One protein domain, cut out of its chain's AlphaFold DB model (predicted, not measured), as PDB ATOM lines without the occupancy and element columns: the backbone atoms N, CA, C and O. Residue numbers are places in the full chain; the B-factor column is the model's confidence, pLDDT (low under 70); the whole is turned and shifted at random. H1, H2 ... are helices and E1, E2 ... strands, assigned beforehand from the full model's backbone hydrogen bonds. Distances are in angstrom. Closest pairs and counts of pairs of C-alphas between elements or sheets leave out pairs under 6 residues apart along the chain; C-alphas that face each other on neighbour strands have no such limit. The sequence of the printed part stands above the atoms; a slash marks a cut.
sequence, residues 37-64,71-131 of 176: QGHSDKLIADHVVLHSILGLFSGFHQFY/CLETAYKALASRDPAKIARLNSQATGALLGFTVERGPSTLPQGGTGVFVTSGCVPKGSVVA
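AT A GLANCE: This is residues 37 to 64 and 71 to 131 of the 176 residues of the protein "Uncharacterized protein C5orf35" of Crassostrea gigas (UniProt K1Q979). A loose frame: H1 meets H3 at a steep tilt, the hairpin E1 E2 folds back beside H3, and residues 72 to 78 of H2 stick out. The printed part has 89 residues with H1, H2, H3, E1, E2 in that order, a mixed class; the sheet E1 - E2 is antiparallel. The radius of gyration of the C-alphas is 15.9 A, the spans 42 by 37 by 27 A.

IN THESE COORDINATES: H1, residues 46 to 62, starts at C-alpha (144.763, 218.047, 164.577) and measures 24.2 A. H2 is residues 72 to 80, 12.0 A; H3, 84 to 99, 21.5 A; E1, 101 to 107, 19.2 A; E2, 115 to 122, 20.7 A, ending at C-alpha (155.776, 229.898, 146.233).

HOW THE PARTS SIT: H1 touches H3 with residues 56 to 60 alone, opposite ways at 58 degrees; C-alphas 59 and 98 are closest, 6.6 A. H2 is apart from H1, and only just from H3, 8.3 A. C-alphas 96 and 102, the closest of H3 and E1, are 4.9 A apart. In the hairpin E1 and E2, N 104 and O 118 are 2.9 A apart, within hydrogen-bond range. In H1, H2 and H3 every O i to N i+4 pair is within range.

THE WHOLE: C-alphas 71 and 111 are farthest apart, 45.0 A. Residues 65 to 70 are not printed; the gap is 13.3 A. No link printed whole is long. Residues 37 to 41, 61 to 64, 72 and 79 have pLDDT under 70.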
ATOM      1  N   GLN A  37     127.369 217.468 161.563       59.59
ATOM      2  CA  GLN A  37     128.236 216.650 162.426       59.59
ATOM      3  C   GLN A  37     129.684 217.174 162.443       59.59
ATOM      4  O   GLN A  37     130.295 217.385 161.397       59.59
ATOM      5  N   GLY A  38     130.274 217.338 163.634       58.69
ATOM      6  CA  GLY A  38     131.604 217.952 163.803       58.69
ATOM      7  C   GLY A  38     132.793 217.172 163.251       58.69
ATOM      8  O   GLY A  38     133.823 217.772 162.955       58.69
ATOM      9  N   HIS A  39     132.657 215.862 163.041       56.97
ATOM     10  CA  HIS A  39     133.715 215.059 162.424       56.97
ATOM     11  C   HIS A  39     133.781 215.215 160.898       56.97
ATOM     12  O   HIS A  39     134.834 214.970 160.314       56.97
ATOM     13  N   SER A  40     132.700 215.664 160.253       61.53
ATOM     14  CA  SER A  40     132.596 215.747 158.789       61.53
ATOM     15  C   SER A  40     133.245 217.000 158.196       61.53
ATOM     16  O   SER A  40     133.484 217.042 156.993       61.53
ATOM     17  N   ASP A  41     133.529 218.021 159.014       68.81
ATOM     18  CA  ASP A  41     134.131 219.287 158.556       68.81
ATOM     19  C   ASP A  41     135.663 219.297 158.635       68.81
ATOM     20  O   ASP A  41     136.337 220.231 158.194       68.81
ATOM     21  N   LYS A  42     136.249 218.256 159.229       75.94
ATOM     22  CA  LYS A  42     137.673 218.238 159.532       75.94
ATOM     23  C   LYS A  42     138.491 217.796 158.323       75.94
ATOM     24  O   LYS A  42     138.747 216.615 158.120       75.94
ATOM     25  N   LEU A  43     138.930 218.774 157.531       78.88
ATOM     26  CA  LEU A  43     139.746 218.546 156.331       78.88
ATOM     27  C   LEU A  43     141.190 218.109 156.641       78.88
ATOM     28  O   LEU A  43     141.837 217.494 155.796       78.88
ATOM     29  N   ILE A  44     141.708 218.460 157.824       83.25
ATOM     30  CA  ILE A  44     143.098 218.230 158.244       83.25
ATOM     31  C   ILE A  44     143.094 217.709 159.688       83.25
ATOM     32  O   ILE A  44     142.385 218.237 160.543       83.25
ATOM     33  N   ALA A  45     143.886 216.672 159.972       85.44
ATOM     34  CA  ALA A  45     143.998 216.113 161.318       85.44
ATOM     35  C   ALA A  45     144.687 217.087 162.296       85.44
ATOM     36  O   ALA A  45     145.628 217.787 161.921       85.44
ATOM     37  N   ASP A  46     144.271 217.085 163.568       87.25
ATOM     38  CA  ASP A  46     144.763 218.047 164.577       87.25
ATOM     39  C   ASP A  46     146.274 218.037 164.740       87.25
ATOM     40  O   ASP A  46     146.888 219.090 164.861       87.25
ATOM     41  N   HIS A  47     146.885 216.853 164.733       87.62
ATOM     42  CA  HIS A  47     148.328 216.728 164.910       87.62
ATOM     43  C   HIS A  47     149.105 217.397 163.767       87.62
ATOM     44  O   HIS A  47     150.173 217.948 164.011       87.62
ATOM     45  N   VAL A  48     148.560 217.407 162.542       83.75
ATOM     46  CA  VAL A  48     149.159 218.107 161.396       83.75
ATOM     47  C   VAL A  48     149.056 219.613 161.602       83.75
ATOM     48  O   VAL A  48     150.053 220.314 161.469       83.75
ATOM     49  N   VAL A  49     147.877 220.105 162.003       85.69
ATOM     50  CA  VAL A  49     147.663 221.529 162.308       85.69
ATOM     51  C   VAL A  49     148.597 221.983 163.430       85.69
ATOM     52  O   VAL A  49     149.301 222.978 163.278       85.69
ATOM     53  N   LEU A  50     148.655 221.230 164.529       88.56
ATOM     54  CA  LEU A  50     149.519 221.515 165.668       88.56
ATOM     55  C   LEU A  50     150.997 221.520 165.263       88.56
ATOM     56  O   LEU A  50     151.715 222.446 165.625       88.56
ATOM     57  N   HIS A  51     151.445 220.536 164.480       85.56
ATOM     58  CA  HIS A  51     152.819 220.483 163.984       85.56
ATOM     59  C   HIS A  51     153.152 221.692 163.096       85.56
ATOM     60  O   HIS A  51     154.196 222.314 163.277       85.56
ATOM     61  N   SER A  52     152.253 222.081 162.184       82.00
ATOM     62  CA  SER A  52     152.422 223.284 161.357       82.00
ATOM     63  C   SER A  52     152.496 224.560 162.199       82.00
ATOM     64  O   SER A  52     153.362 225.399 161.963       82.00
ATOM     65  N   ILE A  53     151.624 224.699 163.203       84.81
ATOM     66  CA  ILE A  53     151.598 225.847 164.117       84.81
ATOM     67  C   ILE A  53     152.892 225.925 164.934       84.81
ATOM     68  O   ILE A  53     153.515 226.985 165.007       84.81
ATOM     69  N   LEU A  54     153.314 224.809 165.532       85.25
ATOM     70  CA  LEU A  54     154.535 224.741 166.331       85.25
ATOM     71  C   LEU A  54     155.772 225.026 165.482       85.25
ATOM     72  O   LEU A  54     156.625 225.799 165.914       85.25
ATOM     73  N   GLY A  55     155.858 224.461 164.275       82.25
ATOM     74  CA  GLY A  55     156.949 224.737 163.341       82.25
ATOM     75  C   GLY A  55     157.014 226.215 162.956       82.25
ATOM     76  O   GLY A  55     158.081 226.823 163.027       82.25
ATOM     77  N   LEU A  56     155.863 226.821 162.644       80.69
ATOM     78  CA  LEU A  56     155.773 228.241 162.309       80.69
ATOM     79  C   LEU A  56     156.224 229.136 163.469       80.69
ATOM     80  O   LEU A  56     157.083 229.995 163.280       80.69
ATOM     81  N   PHE A  57     155.681 228.936 164.673       80.19
ATOM     82  CA  PHE A  57     156.030 229.770 165.826       80.19
ATOM     83  C   PHE A  57     157.459 229.536 166.319       80.19
ATOM     84  O   PHE A  57     158.118 230.495 166.720       80.19
ATOM     85  N   SER A  58     157.971 228.305 166.239       77.19
ATOM     86  CA  SER A  58     159.381 228.017 166.540       77.19
ATOM     87  C   SER A  58     160.303 228.709 165.541       77.19
ATOM     88  O   SER A  58     161.306 229.299 165.931       77.19
ATOM     89  N   GLY A  59     159.936 228.702 164.258       73.62
ATOM     90  CA  GLY A  59     160.660 229.429 163.226       73.62
ATOM     91  C   GLY A  59     160.611 230.940 163.439       73.62
ATOM     92  O   GLY A  59     161.642 231.595 163.353       73.62
ATOM     93  N   PHE A  60     159.456 231.501 163.816       73.88
ATOM     94  CA  PHE A  60     159.371 232.904 164.233       73.88
ATOM     95  C   PHE A  60     160.289 233.194 165.416       73.88
ATOM     96  O   PHE A  60     161.001 234.192 165.376       73.88
ATOM     97  N   HIS A  61     160.337 232.311 166.418       69.44
ATOM     98  CA  HIS A  61     161.200 232.465 167.585       69.44
ATOM     99  C   HIS A  61     162.691 232.547 167.229       69.44
ATOM    100  O   HIS A  61     163.398 233.320 167.859       69.44
ATOM    101  N   GLN A  62     163.158 231.857 166.180       63.34
ATOM    102  CA  GLN A  62     164.551 231.962 165.705       63.34
ATOM    103  C   GLN A  62     164.919 233.364 165.190       63.34
ATOM    104  O   GLN A  62     166.094 233.727 165.176       63.34
ATOM    105  N   PHE A  63     163.931 234.174 164.800       60.38
ATOM    106  CA  PHE A  63     164.134 235.579 164.432       60.38
ATOM    107  C   PHE A  63     164.075 236.533 165.642       60.38
ATOM    108  O   PHE A  63     164.301 237.737 165.487       60.38
ATOM    109  N   TYR A  64     163.791 236.020 166.844       59.94
ATOM    110  CA  TYR A  64     163.843 236.743 168.115       59.94
ATOM    111  C   TYR A  64     165.058 236.279 168.941       59.94
ATOM    112  O   TYR A  64     165.549 235.167 168.782       59.94
ATOM    113  N   CYS A  71     158.768 239.081 178.829       74.31
ATOM    114  CA  CYS A  71     157.680 239.794 179.476       74.31
ATOM    115  C   CYS A  71     156.658 240.139 178.389       74.31
ATOM    116  O   CYS A  71     156.951 240.957 177.514       74.31
ATOM    117  N   LEU A  72     155.479 239.505 178.423       69.12
ATOM    118  CA  LEU A  72     154.428 239.708 177.419       69.12
ATOM    119  C   LEU A  72     154.082 241.191 177.260       69.12
ATOM    120  O   LEU A  72     154.010 241.675 176.138       69.12
ATOM    121  N   GLU A  73     153.971 241.936 178.362       74.38
ATOM    122  CA  GLU A  73     153.742 243.383 178.311       74.38
ATOM    123  C   GLU A  73     154.829 244.134 177.538       74.38
ATOM    124  O   GLU A  73     154.531 244.985 176.699       74.38
ATOM    125  N   THR A  74     156.100 243.833 177.810       72.56
ATOM    126  CA  THR A  74     157.226 244.478 177.130       72.56
ATOM    127  C   THR A  74     157.263 244.095 175.653       72.56
ATOM    128  O   THR A  74     157.500 244.958 174.811       72.56
ATOM    129  N   ALA A  75     156.977 242.833 175.320       70.25
ATOM    130  CA  ALA A  75     156.889 242.358 173.943       70.25
ATOM    131  C   ALA A  75     155.744 243.043 173.178       70.25
ATOM    132  O   ALA A  75     155.960 243.530 172.067       70.25
ATOM    133  N   TYR A  76     154.560 243.165 173.787       70.81
ATOM    134  CA  TYR A  76     153.422 243.890 173.216       70.81
ATOM    135  C   TYR A  76     153.734 245.373 173.011       70.81
ATOM    136  O   TYR A  76     153.498 245.893 171.923       70.81
ATOM    137  N   LYS A  77     154.319 246.050 174.009       75.06
ATOM    138  CA  LYS A  77     154.742 247.458 173.890       75.06
ATOM    139  C   LYS A  77     155.765 247.644 172.763       75.06
ATOM    140  O   LYS A  77     155.617 248.560 171.961       75.06
ATOM    141  N   ALA A  78     156.745 246.746 172.655       71.75
ATOM    142  CA  ALA A  78     157.760 246.778 171.602       71.75
ATOM    143  C   ALA A  78     157.195 246.483 170.200       71.75
ATOM    144  O   ALA A  78     157.698 247.018 169.213       71.75
ATOM    145  N   LEU A  79     156.168 245.633 170.091       68.50
ATOM    146  CA  LEU A  79     155.437 245.397 168.842       68.50
ATOM    147  C   LEU A  79     154.591 246.615 168.459       68.50
ATOM    148  O   LEU A  79     154.628 247.038 167.307       68.50
ATOM    149  N   ALA A  80     153.883 247.208 169.422       72.44
ATOM    150  CA  ALA A  80     153.034 248.377 169.210       72.44
ATOM    151  C   ALA A  80     153.831 249.636 168.827       72.44
ATOM    152  O   ALA A  80     153.309 250.498 168.126       72.44
ATOM    153  N   SER A  81     155.092 249.743 169.261       75.56
ATOM    154  CA  SER A  81     155.974 250.869 168.930       75.56
ATOM    155  C   SER A  81     156.678 250.742 167.574       75.56
ATOM    156  O   SER A  81     157.344 251.681 167.143       75.56
ATOM    157  N   ARG A  82     156.623 249.576 166.923       76.38
ATOM    158  CA  ARG A  82     157.293 249.329 165.638       76.38
ATOM    159  C   ARG A  82     156.385 249.707 164.474       76.38
ATOM    160  O   ARG A  82     155.170 249.570 164.551       76.38
ATOM    161  N   ASP A  83     157.002 250.110 163.366       84.38
ATOM    162  CA  ASP A  83     156.301 250.334 162.102       84.38
ATOM    163  C   ASP A  83     155.599 249.036 161.633       84.38
ATOM    164  O   ASP A  83     156.286 248.039 161.352       84.38
ATOM    165  N   PRO A  84     154.254 249.028 161.526       81.44
ATOM    166  CA  PRO A  84     153.494 247.863 161.088       81.44
ATOM    167  C   PRO A  84     153.908 247.347 159.707       81.44
ATOM    168  O   PRO A  84     153.908 246.134 159.489       81.44
ATOM    169  N   ALA A  85     154.304 248.232 158.783       84.38
ATOM    170  CA  ALA A  85     154.721 247.831 157.439       84.38
ATOM    171  C   ALA A  85     156.039 247.044 157.477       84.38
ATOM    172  O   ALA A  85     156.176 245.995 156.839       84.38
ATOM    173  N   LYS A  86     156.996 247.501 158.293       83.12
ATOM    174  CA  LYS A  86     158.254 246.787 158.529       83.12
ATOM    175  C   LYS A  86     158.024 245.412 159.162       83.12
ATOM    176  O   LYS A  86     158.657 244.451 158.726       83.12
ATOM    177  N   ILE A  87     157.134 245.304 160.155       79.81
ATOM    178  CA  ILE A  87     156.789 244.010 160.777       79.81
ATOM    179  C   ILE A  87     156.162 243.069 159.747       79.81
ATOM    180  O   ILE A  87     156.597 241.927 159.630       79.81
ATOM    181  N   ALA A  88     155.186 243.548 158.973       82.25
ATOM    182  CA  ALA A  88     154.517 242.736 157.960       82.25
ATOM    183  C   ALA A  88     155.512 242.158 156.941       82.25
ATOM    184  O   ALA A  88     155.449 240.972 156.624       82.25
ATOM    185  N   ARG A  89     156.483 242.966 156.492       83.94
ATOM    186  CA  ARG A  89     157.532 242.511 155.570       83.94
ATOM    187  C   ARG A  89     158.419 241.424 156.179       83.94
ATOM    188  O   ARG A  89     158.688 240.431 155.512       83.94
ATOM    189  N   LEU A  90     158.863 241.600 157.424       81.62
ATOM    190  CA  LEU A  90     159.692 240.606 158.119       81.62
ATOM    191  C   LEU A  90     158.932 239.294 158.331       81.62
ATOM    192  O   LEU A  90     159.475 238.226 158.064       81.62
ATOM    193  N   ASN A  91     157.664 239.376 158.739       82.06
ATOM    194  CA  ASN A  91     156.816 238.201 158.904       82.06
ATOM    195  C   ASN A  91     156.626 237.471 157.572       82.06
ATOM    196  O   ASN A  91     156.766 236.255 157.544       82.06
ATOM    197  N   SER A  92     156.386 238.203 156.477       86.25
ATOM    198  CA  SER A  92     156.255 237.621 155.134       86.25
ATOM    199  C   SER A  92     157.534 236.891 154.702       86.25
ATOM    200  O   SER A  92     157.483 235.743 154.261       86.25
ATOM    201  N   GLN A  93     158.707 237.499 154.922       85.12
ATOM    202  CA  GLN A  93     160.000 236.861 154.650       85.12
ATOM    203  C   GLN A  93     160.201 235.584 155.477       85.12
ATOM    204  O   GLN A  93     160.583 234.552 154.925       85.12
ATOM    205  N   ALA A  94     159.900 235.630 156.777       81.62
ATOM    206  CA  ALA A  94     160.004 234.476 157.664       81.62
ATOM    207  C   ALA A  94     159.049 233.348 157.244       81.62
ATOM    208  O   ALA A  94     159.467 232.198 157.140       81.62
ATOM    209  N   THR A  95     157.785 233.667 156.938       84.19
ATOM    210  CA  THR A  95     156.819 232.681 156.432       84.19
ATOM    211  C   THR A  95     157.262 232.082 155.106       84.19
ATOM    212  O   THR A  95     157.157 230.874 154.939       84.19
ATOM    213  N   GLY A  96     157.822 232.885 154.197       89.06
ATOM    214  CA  GLY A  96     158.338 232.400 152.918       89.06
ATOM    215  C   GLY A  96     159.467 231.392 153.100       89.06
ATOM    216  O   GLY A  96     159.448 230.332 152.481       89.06
ATOM    217  N   ALA A  97     160.410 231.687 153.998       85.62
ATOM    218  CA  ALA A  97     161.523 230.795 154.308       85.62
ATOM    219  C   ALA A  97     161.081 229.501 155.020       85.62
ATOM    220  O   ALA A  97     161.624 228.437 154.736       85.62
ATOM    221  N   LEU A  98     160.104 229.582 155.931       83.94
ATOM    222  CA  LEU A  98     159.661 228.449 156.755       83.94
ATOM    223  C   LEU A  98     158.621 227.559 156.067       83.94
ATOM    224  O   LEU A  98     158.660 226.340 156.208       83.94
ATOM    225  N   LEU A  99     157.661 228.168 155.372       85.69
ATOM    226  CA  LEU A  99     156.509 227.486 154.778       85.69
ATOM    227  C   LEU A  99     156.672 227.256 153.271       85.69
ATOM    228  O   LEU A  99     155.909 226.491 152.688       85.69
ATOM    229  N   GLY A 100     157.640 227.920 152.632       90.56
ATOM    230  CA  GLY A 100     157.856 227.852 151.185       90.56
ATOM    231  C   GLY A 100     156.870 228.686 150.364       90.56
ATOM    232  O   GLY A 100     156.865 228.580 149.138       90.56
ATOM    233  N   PHE A 101     156.036 229.507 151.010       92.81
ATOM    234  CA  PHE A 101     155.116 230.431 150.351       92.81
ATOM    235  C   PHE A 101     154.877 231.693 151.185       92.81
ATOM    236  O   PHE A 101     155.043 231.696 152.406       92.81
ATOM    237  N   THR A 102     154.453 232.769 150.522       92.75
ATOM    238  CA  THR A 102     154.070 234.034 151.165       92.75
ATOM    239  C   THR A 102     152.637 234.400 150.830       92.75
ATOM    240  O   THR A 102     152.163 234.151 149.719       92.75
ATOM    241  N   VAL A 103     151.953 235.020 151.792       92.31
ATOM    242  CA  VAL A 103     150.604 235.554 151.604       92.31
ATOM    243  C   VAL A 103     150.564 237.049 151.866       92.31
ATOM    244  O   VAL A 103     151.116 237.537 152.851       92.31
ATOM    245  N   GLU A 104     149.877 237.779 150.995       91.44
ATOM    246  CA  GLU A 104     149.730 239.230 151.092       91.44
ATOM    247  C   GLU A 104     148.287 239.657 150.838       91.44
ATOM    248  O   GLU A 104     147.495 238.947 150.214       91.44
ATOM    249  N   ARG A 105     147.929 240.838 151.347       91.62
ATOM    250  CA  ARG A 105     146.619 241.442 151.090       91.62
ATOM    251  C   ARG A 105     146.652 242.183 149.760       91.62
ATOM    252  O   ARG A 105     147.593 242.923 149.497       91.62
ATOM    253  N   GLY A 106     145.593 242.053 148.971       92.56
ATOM    254  CA  GLY A 106     145.462 242.743 147.687       92.56
ATOM    255  C   GLY A 106     144.004 243.015 147.317       92.56
ATOM    256  O   GLY A 106     143.101 242.520 147.998       92.56
ATOM    257  N   PRO A 107     143.736 243.808 146.268       95.81
ATOM    258  CA  PRO A 107     142.384 243.986 145.744       95.81
ATOM    259  C   PRO A 107     141.765 242.638 145.371       95.81
ATOM    260  O   PRO A 107     142.414 241.811 144.732       95.81
ATOM    261  N   SER A 108     140.522 242.403 145.786       94.31
ATOM    262  CA  SER A 108     139.800 241.186 145.418       94.31
ATOM    263  C   SER A 108     139.620 241.105 143.901       94.31
ATOM    264  O   SER A 108     139.370 242.112 143.242       94.31
ATOM    265  N   THR A 109     139.705 239.895 143.351       92.50
ATOM    266  CA  THR A 109     139.392 239.628 141.938       92.50
ATOM    267  C   THR A 109     137.887 239.613 141.672       92.50
ATOM    268  O   THR A 109     137.464 239.683 140.520       92.50
ATOM    269  N   LEU A 110     137.067 239.535 142.725       91.69
ATOM    270  CA  LEU A 110     135.615 239.593 142.621       91.69
ATOM    271  C   LEU A 110     135.135 241.051 142.554       91.69
ATOM    272  O   LEU A 110     135.583 241.876 143.361       91.69
ATOM    273  N   PRO A 111     134.171 241.378 141.671       90.06
ATOM    274  CA  PRO A 111     133.539 242.690 141.658       90.06
ATOM    275  C   PRO A 111     132.977 243.038 143.040       90.06
ATOM    276  O   PRO A 111     132.239 242.253 143.629       90.06
ATOM    277  N   GLN A 112     133.334 244.218 143.557       89.75
ATOM    278  CA  GLN A 112     132.924 244.702 144.887       89.75
ATOM    279  C   GLN A 112     133.388 243.824 146.071       89.75
ATOM    280  O   GLN A 112     132.923 244.005 147.191       89.75
ATOM    281  N   GLY A 113     134.347 242.915 145.864       84.81
ATOM    282  CA  GLY A 113     134.855 242.015 146.907       84.81
ATOM    283  C   GLY A 113     135.821 242.653 147.912       84.81
ATOM    284  O   GLY A 113     136.342 241.956 148.778       84.81
ATOM    285  N   GLY A 114     136.106 243.954 147.794       91.25
ATOM    286  CA  GLY A 114     137.007 244.671 148.695       91.25
ATOM    287  C   GLY A 114     138.453 244.168 148.621       91.25
ATOM    288  O   GLY A 114     139.062 244.157 147.550       91.25
ATOM    289  N   THR A 115     139.013 243.775 149.765       91.19
ATOM    290  CA  THR A 115     140.400 243.301 149.908       91.19
ATOM    291  C   THR A 115     140.421 241.803 150.200       91.19
ATOM    292  O   THR A 115     139.780 241.349 151.144       91.19
ATOM    293  N   GLY A 116     141.183 241.049 149.409       91.69
ATOM    294  CA  GLY A 116     141.431 239.620 149.592       91.69
ATOM    295  C   GLY A 116     142.830 239.318 150.132       91.69
ATOM    296  O   GLY A 116     143.630 240.222 150.388       91.69
ATOM    297  N   VAL A 117     143.119 238.025 150.282       92.00
ATOM    298  CA  VAL A 117     144.440 237.487 150.627       92.00
ATOM    299  C   VAL A 117     144.890 236.574 149.493       92.00
ATOM    300  O   VAL A 117     144.126 235.718 149.054       92.00
ATOM    301  N   PHE A 118     146.120 236.763 149.029       94.25
ATOM    302  CA  PHE A 118     146.678 236.085 147.865       94.25
ATOM    303  C   PHE A 118     148.004 235.435 148.215       94.25
ATOM    304  O   PHE A 118     148.787 235.999 148.976       94.25
ATOM    305  N   VAL A 119     148.270 234.278 147.616       95.00
ATOM    306  CA  VAL A 119     149.620 233.714 147.579       95.00
ATOM    307  C   VAL A 119     150.421 234.525 146.563       95.00
ATOM    308  O   VAL A 119     150.052 234.565 145.392       95.00
ATOM    309  N   THR A 120     151.476 235.204 147.012       94.50
ATOM    310  CA  THR A 120     152.302 236.081 146.157       94.50
ATOM    311  C   THR A 120     153.629 235.454 145.753       94.50
ATOM    312  O   THR A 120     154.219 235.859 144.755       94.50
ATOM    313  N   SER A 121     154.087 234.447 146.495       95.19
ATOM    314  CA  SER A 121     155.296 233.686 146.195       95.19
ATOM    315  C   SER A 121     155.141 232.242 146.655       95.19
ATOM    316  O   SER A 121     154.480 231.976 147.662       95.19
ATOM    317  N   GLY A 122     155.787 231.326 145.936       95.00
ATOM    318  CA  GLY A 122     155.776 229.898 146.233       95.00
ATOM    319  C   GLY A 122     154.459 229.198 145.896       95.00
ATOM    320  O   GLY A 122     153.613 229.719 145.171       95.00
ATOM    321  N   CYS A 123     154.305 227.989 146.432       93.56
ATOM    322  CA  CYS A 123     153.129 227.146 146.234       93.56
ATOM    323  C   CYS A 123     152.619 226.658 147.586       93.56
ATOM    324  O   CYS A 123     153.409 226.359 148.476       93.56
ATOM    325  N   VAL A 124     151.300 226.525 147.719       92.75
ATOM    326  CA  VAL A 124     150.666 225.970 148.919       92.75
ATOM    327  C   VAL A 124     150.301 224.509 148.648       92.75
ATOM    328  O   VAL A 124     149.376 224.254 147.872       92.75
ATOM    329  N   PRO A 125     150.992 223.530 149.262       88.88
ATOM    330  CA  PRO A 125     150.593 222.134 149.164       88.88
ATOM    331  C   PRO A 125     149.182 221.903 149.715       88.88
ATOM    332  O   PRO A 125     148.722 222.585 150.636       88.88
ATOM    333  N   LYS A 126     148.490 220.893 149.180       87.81
ATOM    334  CA  LYS A 126     147.197 220.465 149.722       87.81
ATOM    335  C   LYS A 126     147.367 220.049 151.188       87.81
ATOM    336  O   LYS A 126     148.226 219.231 151.499       87.81
ATOM    337  N   GLY A 127     146.502 220.568 152.059       82.00
ATOM    338  CA  GLY A 127     146.529 220.274 153.496       82.00
ATOM    339  C   GLY A 127     147.428 221.200 154.322       82.00
ATOM    340  O   GLY A 127     147.583 220.965 155.515       82.00
ATOM    341  N   SER A 128     147.997 222.249 153.723       84.38
ATOM    342  CA  SER A 128     148.788 223.249 154.445       84.38
ATOM    343  C   SER A 128     147.920 224.285 155.162       84.38
ATOM    344  O   SER A 128     146.915 224.758 154.630       84.38
ATOM    345  N   VAL A 129     148.355 224.694 156.356       83.00
ATOM    346  CA  VAL A 129     147.796 225.854 157.067       83.00
ATOM    347  C   VAL A 129     148.292 227.133 156.389       83.00
ATOM    348  O   VAL A 129     149.496 227.344 156.285       83.00
ATOM    349  N   VAL A 130     147.369 227.984 155.933       86.94
ATOM    350  CA  VAL A 130     147.694 229.213 155.176       86.94
ATOM    351  C   VAL A 130     147.529 230.475 156.017       86.94
ATOM    352  O   VAL A 130     148.337 231.396 155.930       86.94
ATOM    353  N   ALA A 131     146.471 230.537 156.822       86.62
ATOM    354  CA  ALA A 131     146.137 231.705 157.618       86.62
ATOM    355  C   ALA A 131     145.390 231.296 158.886       86.62
ATOM    356  O   ALA A 131     144.712 230.267 158.923       86.62
TER     357      ALA A 131